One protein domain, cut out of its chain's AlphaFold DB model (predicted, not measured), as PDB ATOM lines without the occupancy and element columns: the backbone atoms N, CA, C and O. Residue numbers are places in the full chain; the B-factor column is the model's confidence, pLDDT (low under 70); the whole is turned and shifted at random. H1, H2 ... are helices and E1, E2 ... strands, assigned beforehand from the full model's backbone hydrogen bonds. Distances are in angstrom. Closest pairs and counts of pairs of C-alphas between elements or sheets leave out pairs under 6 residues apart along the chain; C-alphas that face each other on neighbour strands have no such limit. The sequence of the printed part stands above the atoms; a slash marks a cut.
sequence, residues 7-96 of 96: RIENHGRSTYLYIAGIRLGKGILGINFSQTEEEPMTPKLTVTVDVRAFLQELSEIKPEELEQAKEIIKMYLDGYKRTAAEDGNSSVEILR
ATOM      1  N   ARG A   7      -7.236  16.014 -20.024       82.69
ATOM      2  CA  ARG A   7      -7.384  16.752 -21.283       82.69
ATOM      3  C   ARG A   7      -7.494  18.237 -20.989       82.69
ATOM      4  O   ARG A   7      -8.223  18.635 -20.090       82.69
ATOM      5  N   ILE A   8      -6.790  19.054 -21.760       81.75
ATOM      6  CA  ILE A   8      -6.839  20.513 -21.647       81.75
ATOM      7  C   ILE A   8      -7.403  21.053 -22.957       81.75
ATOM      8  O   ILE A   8      -6.878  20.753 -24.026       81.75
ATOM      9  N   GLU A   9      -8.473  21.839 -22.878       83.50
ATOM     10  CA  GLU A   9      -9.060  22.527 -24.027       83.50
ATOM     11  C   GLU A   9      -8.928  24.035 -23.841       83.50
ATOM     12  O   GLU A   9      -9.447  24.601 -22.878       83.50
ATOM     13  N   ASN A  10      -8.261  24.695 -24.782       78.06
ATOM     14  CA  ASN A  10      -8.126  26.143 -24.796       78.06
ATOM     15  C   ASN A  10      -9.051  26.733 -25.871       78.06
ATOM     16  O   ASN A  10      -8.920  26.419 -27.050       78.06
ATOM     17  N   HIS A  11      -9.979  27.593 -25.453       79.75
ATOM     18  CA  HIS A  11     -10.938  28.298 -26.315       79.75
ATOM     19  C   HIS A  11     -10.633  29.806 -26.372       79.75
ATOM     20  O   HIS A  11     -11.529  30.651 -26.420       79.75
ATOM     21  N   GLY A  12      -9.353  30.173 -26.294       76.12
ATOM     22  CA  GLY A  12      -8.862  31.549 -26.306       76.12
ATOM     23  C   GLY A  12      -9.024  32.245 -24.955       76.12
ATOM     24  O   GLY A  12      -8.050  32.434 -24.234       76.12
ATOM     25  N   ARG A  13     -10.255  32.639 -24.598       73.19
ATOM     26  CA  ARG A  13     -10.551  33.344 -23.328       73.19
ATOM     27  C   ARG A  13     -10.871  32.416 -22.158       73.19
ATOM     28  O   ARG A  13     -10.987  32.878 -21.028       73.19
ATOM     29  N   SER A  14     -11.042  31.128 -22.425       72.75
ATOM     30  CA  SER A  14     -11.385  30.128 -21.418       72.75
ATOM     31  C   SER A  14     -10.538  28.886 -21.621       72.75
ATOM     32  O   SER A  14     -10.341  28.445 -22.753       72.75
ATOM     33  N   THR A  15     -10.061  28.320 -20.516       78.31
ATOM     34  CA  THR A  15      -9.369  27.032 -20.509       78.31
ATOM     35  C   THR A  15     -10.183  26.049 -19.684       78.31
ATOM     36  O   THR A  15     -10.577  26.365 -18.565       78.31
ATOM     37  N   TYR A  16     -10.437  24.869 -20.242       82.75
ATOM     38  CA  TYR A  16     -11.092  23.767 -19.550       82.75
ATOM     39  C   TYR A  16     -10.080  22.666 -19.289       82.75
ATOM     40  O   TYR A  16      -9.387  22.216 -20.200       82.75
ATOM     41  N   LEU A  17     -10.025  22.220 -18.045       84.25
ATOM     42  CA  LEU A  17      -9.320  21.023 -17.636       84.25
ATOM     43  C   LEU A  17     -10.345  19.904 -17.492       84.25
ATOM     44  O   LEU A  17     -11.364  20.070 -16.837       84.25
ATOM     45  N   TYR A  18     -10.076  18.754 -18.081       85.88
ATOM     46  CA  TYR A  18     -10.860  17.554 -17.854       85.88
ATOM     47  C   TYR A  18      -9.986  16.546 -17.131       85.88
ATOM     48  O   TYR A  18      -8.899  16.232 -17.618       85.88
ATOM     49  N   ILE A  19     -10.462  16.036 -15.999       84.50
ATOM     50  CA  ILE A  19      -9.808  14.954 -15.259       84.50
ATOM     51  C   ILE A  19     -10.773  13.782 -15.232       84.50
ATOM     52  O   ILE A  19     -11.880  13.904 -14.718       84.50
ATOM     53  N   ALA A  20     -10.372  12.656 -15.823       84.62
ATOM     54  CA  ALA A  20     -11.181  11.443 -15.887       84.62
ATOM     55  C   ALA A  20     -12.616  11.701 -16.395       84.62
ATOM     56  O   ALA A  20     -13.595  11.158 -15.890       84.62
ATOM     57  N   GLY A  21     -12.751  12.570 -17.401       81.94
ATOM     58  CA  GLY A  21     -14.041  12.952 -17.983       81.94
ATOM     59  C   GLY A  21     -14.842  14.010 -17.214       81.94
ATOM     60  O   GLY A  21     -15.818  14.507 -17.770       81.94
ATOM     61  N   ILE A  22     -14.431  14.410 -16.006       86.06
ATOM     62  CA  ILE A  22     -15.035  15.527 -15.267       86.06
ATOM     63  C   ILE A  22     -14.485  16.831 -15.827       86.06
ATOM     64  O   ILE A  22     -13.271  17.026 -15.851       86.06
ATOM     65  N   ARG A  23     -15.373  17.728 -16.260       86.00
ATOM     66  CA  ARG A  23     -15.006  19.074 -16.705       86.00
ATOM     67  C   ARG A  23     -14.815  19.989 -15.499       86.00
ATOM     68  O   ARG A  23     -15.721  20.148 -14.695       86.00
ATOM     69  N   LEU A  24     -13.655  20.625 -15.449       82.94
ATOM     70  CA  LEU A  24     -13.262  21.650 -14.497       82.94
ATOM     71  C   LEU A  24     -12.914  22.900 -15.307       82.94
ATOM     72  O   LEU A  24     -11.993  22.896 -16.126       82.94
ATOM     73  N   GLY A  25     -13.694  23.957 -15.159       78.38
ATOM     74  CA  GLY A  25     -13.591  25.154 -15.987       78.38
ATOM     75  C   GLY A  25     -13.864  26.439 -15.239       78.38
ATOM     76  O   GLY A  25     -13.240  27.464 -15.523       78.38
ATOM     77  N   LYS A  26     -14.790  26.406 -14.282       80.19
ATOM     78  CA  LYS A  26     -15.090  27.561 -13.447       80.19
ATOM     79  C   LYS A  26     -13.923  27.782 -12.488       80.19
ATOM     80  O   LYS A  26     -13.480  26.896 -11.768       80.19
ATOM     81  N   GLY A  27     -13.416  29.008 -12.486       78.88
ATOM     82  CA  GLY A  27     -12.334  29.401 -11.595       78.88
ATOM     83  C   GLY A  27     -10.935  29.025 -12.068       78.88
ATOM     84  O   GLY A  27      -9.995  29.401 -11.387       78.88
ATOM     85  N   ILE A  28     -10.732  28.368 -13.217       85.81
ATOM     86  CA  ILE A  28      -9.373  28.220 -13.762       85.81
ATOM     87  C   ILE A  28      -8.904  29.572 -14.305       85.81
ATOM     88  O   ILE A  28      -9.463  30.099 -15.267       85.81
ATOM     89  N   LEU A  29      -7.860  30.123 -13.688       83.94
ATOM     90  CA  LEU A  29      -7.257  31.409 -14.048       83.94
ATOM     91  C   LEU A  29      -6.042  31.243 -14.967       83.94
ATOM     92  O   LEU A  29      -5.709  32.151 -15.723       83.94
ATOM     93  N   GLY A  30      -5.376  30.089 -14.911       82.88
ATOM     94  CA  GLY A  30      -4.221  29.798 -15.751       82.88
ATOM     95  C   GLY A  30      -3.785  28.342 -15.654       82.88
ATOM     96  O   GLY A  30      -3.997  27.690 -14.633       82.88
ATOM     97  N   ILE A  31      -3.173  27.841 -16.725       82.88
ATOM     98  CA  ILE A  31      -2.584  26.504 -16.786       82.88
ATOM     99  C   ILE A  31      -1.170  26.629 -17.347       82.88
ATOM    100  O   ILE A  31      -0.969  27.277 -18.373       82.88
ATOM    101  N   ASN A  32      -0.208  25.991 -16.689       83.31
ATOM    102  CA  ASN A  32       1.165  25.872 -17.155       83.31
ATOM    103  C   ASN A  32       1.553  24.396 -17.251       83.31
ATOM    104  O   ASN A  32       1.370  23.642 -16.298       83.31
ATOM    105  N   PHE A  33       2.112  24.003 -18.388       83.00
ATOM    106  CA  PHE A  33       2.691  22.682 -18.586       83.00
ATOM    107  C   PHE A  33       4.199  22.838 -18.740       83.00
ATOM    108  O   PHE A  33       4.663  23.573 -19.608       83.00
ATOM    109  N   SER A  34       4.959  22.143 -17.902       84.12
ATOM    110  CA  SER A  34       6.417  22.136 -17.959       84.12
ATOM    111  C   SER A  34       6.932  20.708 -17.999       84.12
ATOM    112  O   SER A  34       6.565  19.887 -17.159       84.12
ATOM    113  N   GLN A  35       7.817  20.439 -18.949       83.38
ATOM    114  CA  GLN A  35       8.543  19.187 -19.095       83.38
ATOM    115  C   GLN A  35       9.985  19.569 -19.425       83.38
ATOM    116  O   GLN A  35      10.224  20.246 -20.424       83.38
ATOM    117  N   THR A  36      10.922  19.229 -18.545       83.38
ATOM    118  CA  THR A  36      12.346  19.541 -18.722       83.38
ATOM    119  C   THR A  36      13.077  18.338 -19.314       83.38
ATOM    120  O   THR A  36      12.603  17.207 -19.213       83.38
ATOM    121  N   GLU A  37      14.245  18.568 -19.919       80.56
ATOM    122  CA  GLU A  37      15.102  17.484 -20.431       80.56
ATOM    123  C   GLU A  37      15.644  16.579 -19.313       80.56
ATOM    124  O   GLU A  37      15.934  15.411 -19.554       80.56
ATOM    125  N   GLU A  38      15.743  17.103 -18.088       84.69
ATOM    126  CA  GLU A  38      16.175  16.371 -16.892       84.69
ATOM    127  C   GLU A  38      15.086  15.421 -16.358       84.69
ATOM    128  O   GLU A  38      15.397  14.351 -15.841       84.69
ATOM    129  N   GLU A  39      13.805  15.776 -16.522       77.56
ATOM    130  CA  GLU A  39      12.647  14.999 -16.055       77.56
ATOM    131  C   GLU A  39      11.643  14.722 -17.202       77.56
ATOM    132  O   GLU A  39      10.451  15.036 -17.092       77.56
ATOM    133  N   PRO A  40      12.065  14.101 -18.322       74.19
ATOM    134  CA  PRO A  40      11.221  13.965 -19.509       74.19
ATOM    135  C   PRO A  40      10.031  13.031 -19.265       74.19
ATOM    136  O   PRO A  40       9.011  13.138 -19.941       74.19
ATOM    137  N   MET A  41      10.131  12.138 -18.281       83.19
ATOM    138  CA  MET A  41       9.067  11.203 -17.905       83.19
ATOM    139  C   MET A  41       8.177  11.737 -16.774       83.19
ATOM    140  O   MET A  41       7.271  11.036 -16.330       83.19
ATOM    141  N   THR A  42       8.417  12.961 -16.293       79.88
ATOM    142  CA  THR A  42       7.689  13.544 -15.155       79.88
ATOM    143  C   THR A  42       7.209  14.960 -15.483       79.88
ATOM    144  O   THR A  42       7.633  15.934 -14.857       79.88
ATOM    145  N   PRO A  43       6.313  15.114 -16.474       79.38
ATOM    146  CA  PRO A  43       5.758  16.419 -16.799       79.38
ATOM    147  C   PRO A  43       4.960  16.986 -15.616       79.38
ATOM    148  O   PRO A  43       4.189  16.281 -14.965       79.38
ATOM    149  N   LYS A  44       5.115  18.287 -15.364       82.69
ATOM    150  CA  LYS A  44       4.399  19.022 -14.315       82.69
ATOM    151  C   LYS A  44       3.315  19.886 -14.946       82.69
ATOM    152  O   LYS A  44       3.600  20.768 -15.755       82.69
ATOM    153  N   LEU A  45       2.071  19.644 -14.540       82.38
ATOM    154  CA  LEU A  45       0.922  20.487 -14.851       82.38
ATOM    155  C   LEU A  45       0.598  21.348 -13.628       82.38
ATOM    156  O   LEU A  45       0.252  20.826 -12.573       82.38
ATOM    157  N   THR A  46       0.707  22.666 -13.767       84.81
ATOM    158  CA  THR A  46       0.326  23.639 -12.736       84.81
ATOM    159  C   THR A  46      -0.963  24.329 -13.149       84.81
ATOM    160  O   THR A  46      -1.073  24.809 -14.275       84.81
ATOM    161  N   VAL A  47      -1.932  24.399 -12.240       84.00
ATOM    162  CA  VAL A  47      -3.233  25.030 -12.481       84.00
ATOM    163  C   VAL A  47      -3.461  26.085 -11.410       84.00
ATOM    164  O   VAL A  47      -3.445  25.783 -10.219       84.00
ATOM    165  N   THR A  48      -3.677  27.325 -11.835       86.69
ATOM    166  CA  THR A  48      -4.045  28.431 -10.951       86.69
ATOM    167  C   THR A  48      -5.561  28.521 -10.898       86.69
ATOM    168  O   THR A  48      -6.197  28.671 -11.945       86.69
ATOM    169  N   VAL A  49      -6.138  28.450  -9.695       86.19
ATOM    170  CA  VAL A  49      -7.594  28.447  -9.500       86.19
ATOM    171  C   VAL A  49      -8.072  29.547  -8.549       86.19
ATOM    172  O   VAL A  49      -7.461  29.798  -7.511       86.19
ATOM    173  N   ASP A  50      -9.205  30.167  -8.872       88.44
ATOM    174  CA  ASP A  50     -10.083  30.804  -7.894       88.44
ATOM    175  C   ASP A  50     -10.766  29.696  -7.092       88.44
ATOM    176  O   ASP A  50     -11.669  29.006  -7.576       88.44
ATOM    177  N   VAL A  51     -10.321  29.538  -5.845       86.31
ATOM    178  CA  VAL A  51     -10.781  28.488  -4.935       86.31
ATOM    179  C   VAL A  51     -12.300  28.505  -4.757       86.31
ATOM    180  O   VAL A  51     -12.910  27.443  -4.687       86.31
ATOM    181  N   ARG A  52     -12.942  29.678  -4.703       90.44
ATOM    182  CA  ARG A  52     -14.386  29.755  -4.446       90.44
ATOM    183  C   ARG A  52     -15.181  29.259  -5.647       90.44
ATOM    184  O   ARG A  52     -16.074  28.432  -5.481       90.44
ATOM    185  N   ALA A  53     -14.848  29.751  -6.838       88.12
ATOM    186  CA  ALA A  53     -15.513  29.338  -8.070       88.12
ATOM    187  C   ALA A  53     -15.275  27.847  -8.364       88.12
ATOM    188  O   ALA A  53     -16.195  27.145  -8.783       88.12
ATOM    189  N   PHE A  54     -14.068  27.361  -8.069       85.56
ATOM    190  CA  PHE A  54     -13.695  25.964  -8.249       85.56
ATOM    191  C   PHE A  54     -14.455  25.030  -7.294       85.56
ATOM    192  O   PHE A  54     -15.024  24.033  -7.731       85.56
ATOM    193  N   LEU A  55     -14.547  25.365  -5.999       85.62
ATOM    194  CA  LEU A  55     -15.328  24.581  -5.031       85.62
ATOM    195  C   LEU A  55     -16.822  24.544  -5.375       85.62
ATOM    196  O   LEU A  55     -17.470  23.517  -5.176       85.62
ATOM    197  N   GLN A  56     -17.367  25.640  -5.910       88.62
ATOM    198  CA  GLN A  56     -18.750  25.666  -6.380       88.62
ATOM    199  C   GLN A  56     -18.962  24.685  -7.540       88.62
ATOM    200  O   GLN A  56     -19.922  23.921  -7.518       88.62
ATOM    201  N   GLU A  57     -18.057  24.650  -8.517       87.88
ATOM    202  CA  GLU A  57     -18.131  23.683  -9.619       87.88
ATOM    203  C   GLU A  57     -18.025  22.240  -9.127       87.88
ATOM    204  O   GLU A  57     -18.821  21.401  -9.535       87.88
ATOM    205  N   LEU A  58     -17.114  21.960  -8.189       85.50
ATOM    206  CA  LEU A  58     -16.999  20.631  -7.585       85.50
ATOM    207  C   LEU A  58     -18.291  20.194  -6.883       85.50
ATOM    208  O   LEU A  58     -18.647  19.021  -6.939       85.50
ATOM    209  N   SER A  59     -19.008  21.126  -6.247       87.81
ATOM    210  CA  SER A  59     -20.288  20.833  -5.586       87.81
ATOM    211  C   SER A  59     -21.436  20.527  -6.555       87.81
ATOM    212  O   SER A  59     -22.430  19.927  -6.155       87.81
ATOM    213  N   GLU A  60     -21.304  20.926  -7.823       90.25
ATOM    214  CA  GLU A  60     -22.289  20.675  -8.880       90.25
ATOM    215  C   GLU A  60     -22.059  19.328  -9.594       90.25
ATOM    216  O   GLU A  60     -22.913  18.908 -10.379       90.25
ATOM    217  N   ILE A  61     -20.936  18.642  -9.325       89.12
ATOM    218  CA  ILE A  61     -20.624  17.327  -9.905       89.12
ATOM    219  C   ILE A  61     -21.624  16.297  -9.396       89.12
ATOM    220  O   ILE A  61     -21.810  16.113  -8.189       89.12
ATOM    221  N   LYS A  62     -22.241  15.568 -10.326       91.56
ATOM    222  CA  LYS A  62     -23.206  14.535  -9.971       91.56
ATOM    223  C   LYS A  62     -22.505  13.262  -9.482       91.56
ATOM    224  O   LYS A  62     -21.442  12.912 -10.004       91.56
ATOM    225  N   PRO A  63     -23.111  12.506  -8.549       90.56
ATOM    226  CA  PRO A  63     -22.559  11.230  -8.096       90.56
ATOM    227  C   PRO A  63     -22.250  10.254  -9.240       90.56
ATOM    228  O   PRO A  63     -21.238   9.559  -9.204       90.56
ATOM    229  N   GLU A  64     -23.074  10.229 -10.291       90.69
ATOM    230  CA  GLU A  64     -22.869   9.336 -11.436       90.69
ATOM    231  C   GLU A  64     -21.627   9.711 -12.255       90.69
ATOM    232  O   GLU A  64     -20.946   8.834 -12.790       90.69
ATOM    233  N   GLU A  65     -21.315  11.005 -12.357       88.44
ATOM    234  CA  GLU A  65     -20.105  11.492 -13.028       88.44
ATOM    235  C   GLU A  65     -18.858  11.124 -12.223       88.44
ATOM    236  O   GLU A  65     -17.849  10.712 -12.799       88.44
ATOM    237  N   LEU A  66     -18.955  11.200 -10.893       86.88
ATOM    238  CA  LEU A  66     -17.885  10.789  -9.993       86.88
ATOM    239  C   LEU A  66     -17.586   9.288 -10.111       86.88
ATOM    240  O   LEU A  66     -16.416   8.917 -10.216       86.88
ATOM    241  N   GLU A  67     -18.605   8.426 -10.185       88.00
ATOM    242  CA  GLU A  67     -18.361   6.981 -10.324       88.00
ATOM    243  C   GLU A  67     -17.772   6.624 -11.683       88.00
ATOM    244  O   GLU A  67     -16.850   5.811 -11.760       88.00
ATOM    245  N   GLN A  68     -18.204   7.293 -12.754       86.25
ATOM    246  CA  GLN A  68     -17.555   7.135 -14.054       86.25
ATOM    247  C   GLN A  68     -16.085   7.569 -14.022       86.25
ATOM    248  O   GLN A  68     -15.244   6.920 -14.646       86.25
ATOM    249  N   ALA A  69     -15.765   8.651 -13.309       86.56
ATOM    250  CA  ALA A  69     -14.395   9.124 -13.162       86.56
ATOM    251  C   ALA A  69     -13.524   8.120 -12.399       86.56
ATOM    252  O   ALA A  69     -12.403   7.836 -12.829       86.56
ATOM    253  N   LYS A  70     -14.046   7.517 -11.321       85.31
ATOM    254  CA  LYS A  70     -13.338   6.461 -10.579       85.31
ATOM    255  C   LYS A  70     -12.963   5.290 -11.482       85.31
ATOM    256  O   LYS A  70     -11.810   4.868 -11.454       85.31
ATOM    257  N   GLU A  71     -13.879   4.817 -12.328       85.31
ATOM    258  CA  GLU A  71     -13.596   3.718 -13.265       85.31
ATOM    259  C   GLU A  71     -12.457   4.043 -14.243       85.31
ATOM    260  O   GLU A  71     -11.644   3.179 -14.569       85.31
ATOM    261  N   ILE A  72     -12.352   5.298 -14.687       84.38
ATOM    262  CA  ILE A  72     -11.278   5.743 -15.589       84.38
ATOM    263  C   ILE A  72      -9.939   5.818 -14.848       84.38
ATOM    264  O   ILE A  72      -8.907   5.440 -15.405       84.38
ATOM    265  N   ILE A  73      -9.944   6.289 -13.596       84.19
ATOM    266  CA  ILE A  73      -8.729   6.481 -12.792       84.19
ATOM    267  C   ILE A  73      -8.164   5.151 -12.295       84.19
ATOM    268  O   ILE A  73      -6.945   5.041 -12.197       84.19
ATOM    269  N   LYS A  74      -9.003   4.136 -12.027       81.69
ATOM    270  CA  LYS A  74      -8.586   2.821 -11.496       81.69
ATOM    271  C   LYS A  74      -7.328   2.269 -12.167       81.69
ATOM    272  O   LYS A  74      -6.395   1.882 -11.480       81.69
ATOM    273  N   MET A  75      -7.267   2.307 -13.499       75.56
ATOM    274  CA  MET A  75      -6.129   1.802 -14.284       75.56
ATOM    275  C   MET A  75      -4.787   2.501 -14.021       75.56
ATOM    276  O   MET A  75      -3.746   1.973 -14.405       75.56
ATOM    277  N   TYR A  76      -4.820   3.687 -13.426       74.75
ATOM    278  CA  TYR A  76      -3.665   4.530 -13.139       74.75
ATOM    279  C   TYR A  76      -3.332   4.580 -11.643       74.75
ATOM    280  O   TYR A  76      -2.362   5.235 -11.266       74.75
ATOM    281  N   LEU A  77      -4.124   3.918 -10.790       77.81
ATOM    282  CA  LEU A  77      -3.823   3.793  -9.368       77.81
ATOM    283  C   LEU A  77      -2.698   2.776  -9.167       77.81
ATOM    284  O   LEU A  77      -2.731   1.678  -9.731       77.81
ATOM    285  N   ASP A  78      -1.716   3.133  -8.341       73.88
ATOM    286  CA  ASP A  78      -0.658   2.200  -7.963       73.88
ATOM    287  C   ASP A  78      -1.261   0.967  -7.270       73.88
ATOM    288  O   ASP A  78      -2.230   1.062  -6.519       73.88
ATOM    289  N   GLY A  79      -0.736  -0.213  -7.590       68.12
ATOM    290  CA  GLY A  79      -1.270  -1.481  -7.091       68.12
ATOM    291  C   GLY A  79      -2.563  -1.979  -7.758       68.12
ATOM    292  O   GLY A  79      -2.963  -3.109  -7.463       68.12
ATOM    293  N   TYR A  80      -3.187  -1.227  -8.678       76.00
ATOM    294  CA  TYR A  80      -4.333  -1.730  -9.438       76.00
ATOM    295  C   TYR A  80      -3.911  -2.816 -10.434       76.00
ATOM    296  O   TYR A  80      -3.072  -2.605 -11.313       76.00
ATOM    297  N   LYS A  81      -4.528  -3.995 -10.329       73.00
ATOM    298  CA  LYS A  81      -4.382  -5.091 -11.290       73.00
ATOM    299  C   LYS A  81      -5.750  -5.570 -11.742       73.00
ATOM    300  O   LYS A  81      -6.599  -5.922 -10.926       73.00
ATOM    301  N   ARG A  82      -5.923  -5.645 -13.060       72.50
ATOM    302  CA  ARG A  82      -7.044  -6.334 -13.694       72.50
ATOM    303  C   ARG A  82      -6.528  -7.618 -14.326       72.50
ATOM    304  O   ARG A  82      -5.762  -7.569 -15.285       72.50
ATOM    305  N   THR A  83      -6.936  -8.754 -13.783       71.38
ATOM    306  CA  THR A  83      -6.607 -10.083 -14.315       71.38
ATOM    307  C   THR A  83      -7.864 -10.723 -14.877       71.38
ATOM    308  O   THR A  83      -8.903 -10.717 -14.219       71.38
ATOM    309  N   ALA A  84      -7.785 -11.259 -16.095       68.44
ATOM    310  CA  ALA A  84      -8.840 -12.121 -16.616       68.44
ATOM    311  C   ALA A  84      -8.944 -13.358 -15.713       68.44
ATOM    312  O   ALA A  84      -7.920 -13.917 -15.315       68.44
ATOM    313  N   ALA A  85     -10.163 -13.736 -15.346       69.62
ATOM    314  CA  ALA A  85     -10.407 -14.972 -14.625       69.62
ATOM    315  C   ALA A  85     -10.172 -16.173 -15.552       69.62
ATOM    316  O   ALA A  85     -10.190 -16.051 -16.780       69.62
ATOM    317  N   GLU A  86      -9.954 -17.347 -14.959       66.94
ATOM    318  CA  GLU A  86      -9.650 -18.588 -15.687       66.94
ATOM    319  C   GLU A  86     -10.777 -19.033 -16.639       66.94
ATOM    320  O   GLU A  86     -10.532 -19.802 -17.564       66.94
ATOM    321  N   ASP A  87     -11.995 -18.512 -16.458       72.88
ATOM    322  CA  ASP A  87     -13.151 -18.758 -17.328       72.88
ATOM    323  C   ASP A  87     -13.117 -17.968 -18.655       72.88
ATOM    324  O   ASP A  87     -13.984 -18.161 -19.508       72.88
ATOM    325  N   GLY A  88     -12.142 -17.067 -18.831       59.34
ATOM    326  CA  GLY A  88     -11.979 -16.216 -20.012       59.34
ATOM    327  C   GLY A  88     -13.083 -15.170 -20.221       59.34
ATOM    328  O   GLY A  88     -13.002 -14.396 -21.174       59.34
ATOM    329  N   ASN A  89     -14.091 -15.125 -19.345       64.50
ATOM    330  CA  ASN A  89     -15.313 -14.339 -19.517       64.50
ATOM    331  C   ASN A  89     -15.548 -13.348 -18.370       64.50
ATOM    332  O   ASN A  89     -16.309 -12.391 -18.526       64.50
ATOM    333  N   SER A  90     -14.886 -13.542 -17.230       64.62
ATOM    334  CA  SER A  90     -14.904 -12.620 -16.102       64.62
ATOM    335  C   SER A  90     -13.517 -12.021 -15.841       64.62
ATOM    336  O   SER A  90     -12.490 -12.489 -16.332       64.62
ATOM    337  N   SER A  91     -13.471 -10.902 -15.117       68.62
ATOM    338  CA  SER A  91     -12.215 -10.268 -14.712       68.62
ATOM    339  C   SER A  91     -12.240  -9.959 -13.228       68.62
ATOM    340  O   SER A  91     -13.234  -9.436 -12.730       68.62
ATOM    341  N   VAL A  92     -11.132 -10.240 -12.551       75.06
ATOM    342  CA  VAL A  92     -10.911  -9.884 -11.150       75.06
ATOM    343  C   VAL A  92     -10.173  -8.548 -11.106       75.06
ATOM    344  O   VAL A  92      -9.105  -8.402 -11.707       75.06
ATOM    345  N   GLU A  93     -10.755  -7.578 -10.408       73.75
ATOM    346  CA  GLU A  93     -10.150  -6.274 -10.128       73.75
ATOM    347  C   GLU A  93      -9.590  -6.279  -8.705       73.75
ATOM    348  O   GLU A  93     -10.305  -6.593  -7.754       73.75
ATOM    349  N   ILE A  94      -8.306  -5.954  -8.552       71.31
ATOM    350  CA  ILE A  94      -7.636  -5.866  -7.251       71.31
ATOM    351  C   ILE A  94      -6.990  -4.490  -7.142       71.31
ATOM    352  O   ILE A  94      -6.205  -4.112  -8.008       71.31
ATOM    353  N   LEU A  95      -7.289  -3.774  -6.060       67.69
ATOM    354  CA  LEU A  95      -6.568  -2.585  -5.613       67.69
ATOM    355  C   LEU A  95      -5.948  -2.941  -4.253       67.69
ATOM    356  O   LEU A  95      -6.683  -3.361  -3.358       67.69
ATOM    357  N   ARG A  96      -4.616  -2.897  -4.145       59.94
ATOM    358  CA  ARG A  96      -3.877  -3.263  -2.922       59.94
ATOM    359  C   ARG A  96      -3.636  -2.068  -2.018       59.94
ATOM    360  O   ARG A  96      -3.442  -0.966  -2.566       59.94
TER     361      ARG A  96
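What this domain is: This is residues 7 to 96 of the 96 residues of an uncharacterized protein of Clostridium sp. AM32-2 (UniProt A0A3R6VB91). Three small strand units are strung out loosely: the sheet E1, E2, E3 and the longer hairpin E4 and E5 make one end, and the small hairpin E6 and E7 makes the other. Helices H1 and H2 pass along the E3 edge of the first sheet, and H2 leads towards the far hairpin. The printed part has 90 residues, in the order E1 E2 E3 E4 E5 H1 H2 E6 E7; its class is mixed, helices and strands, and its sheets are antiparallel. It is loose, with a radius of gyration of the C-alphas of 17.3 A and spans of 52 by 40 by 23 A.

How they stand to each other: E1, residues 7 to 10, E2, residues 15 to 19, and E3, residues 22 to 24, form a meander, each strand the antiparallel neighbour of the one before; N 9 and O 16 are 2.9 A apart, N 24 and O 17 2.7 A. E4, residues 28 to 34, and E5, residues 44 to 49, are an antiparallel hairpin, with N 32 and O 46 2.8 A apart. The closest C-alphas of E2 and E4 are those of Thr 15 and Ile 28, 6.9 A apart. H1, residues 51 to 59, only grazes the first sheet; its closest C-alphas with E3 are those of Glu 57 and Leu 24, 7.2 A apart. H2, residues 63 to 74, also only grazes it; the C-alphas of Ala 69 and Ile 22 are its closest with E3, at 6.8 A. H1 and H2 are apart. E6, residues 81 to 84, and E7, residues 91 to 94, are an antiparallel hairpin, with N 83 and O 92 3.0 A apart. In H1 and H2 every O i to N i+4 pair is within hydrogen-bond range.

Where its parts are: E1 begins at C-alpha 7, (-7.384, 16.752, -21.283). E4 measures 17.4 A, E5 16.0 A and H2 16.7 A. E7 ends at C-alpha 94, (-7.636, -5.866, -7.251).

The domain as a whole: The two C-alphas farthest apart, those of Arg 13 and Asp 87, are 52.5 A apart. The printed part has no cut and no long link. The model's pLDDT is under 70 at residues 79, 84 to 86, 88 to 91 and 95 to 96.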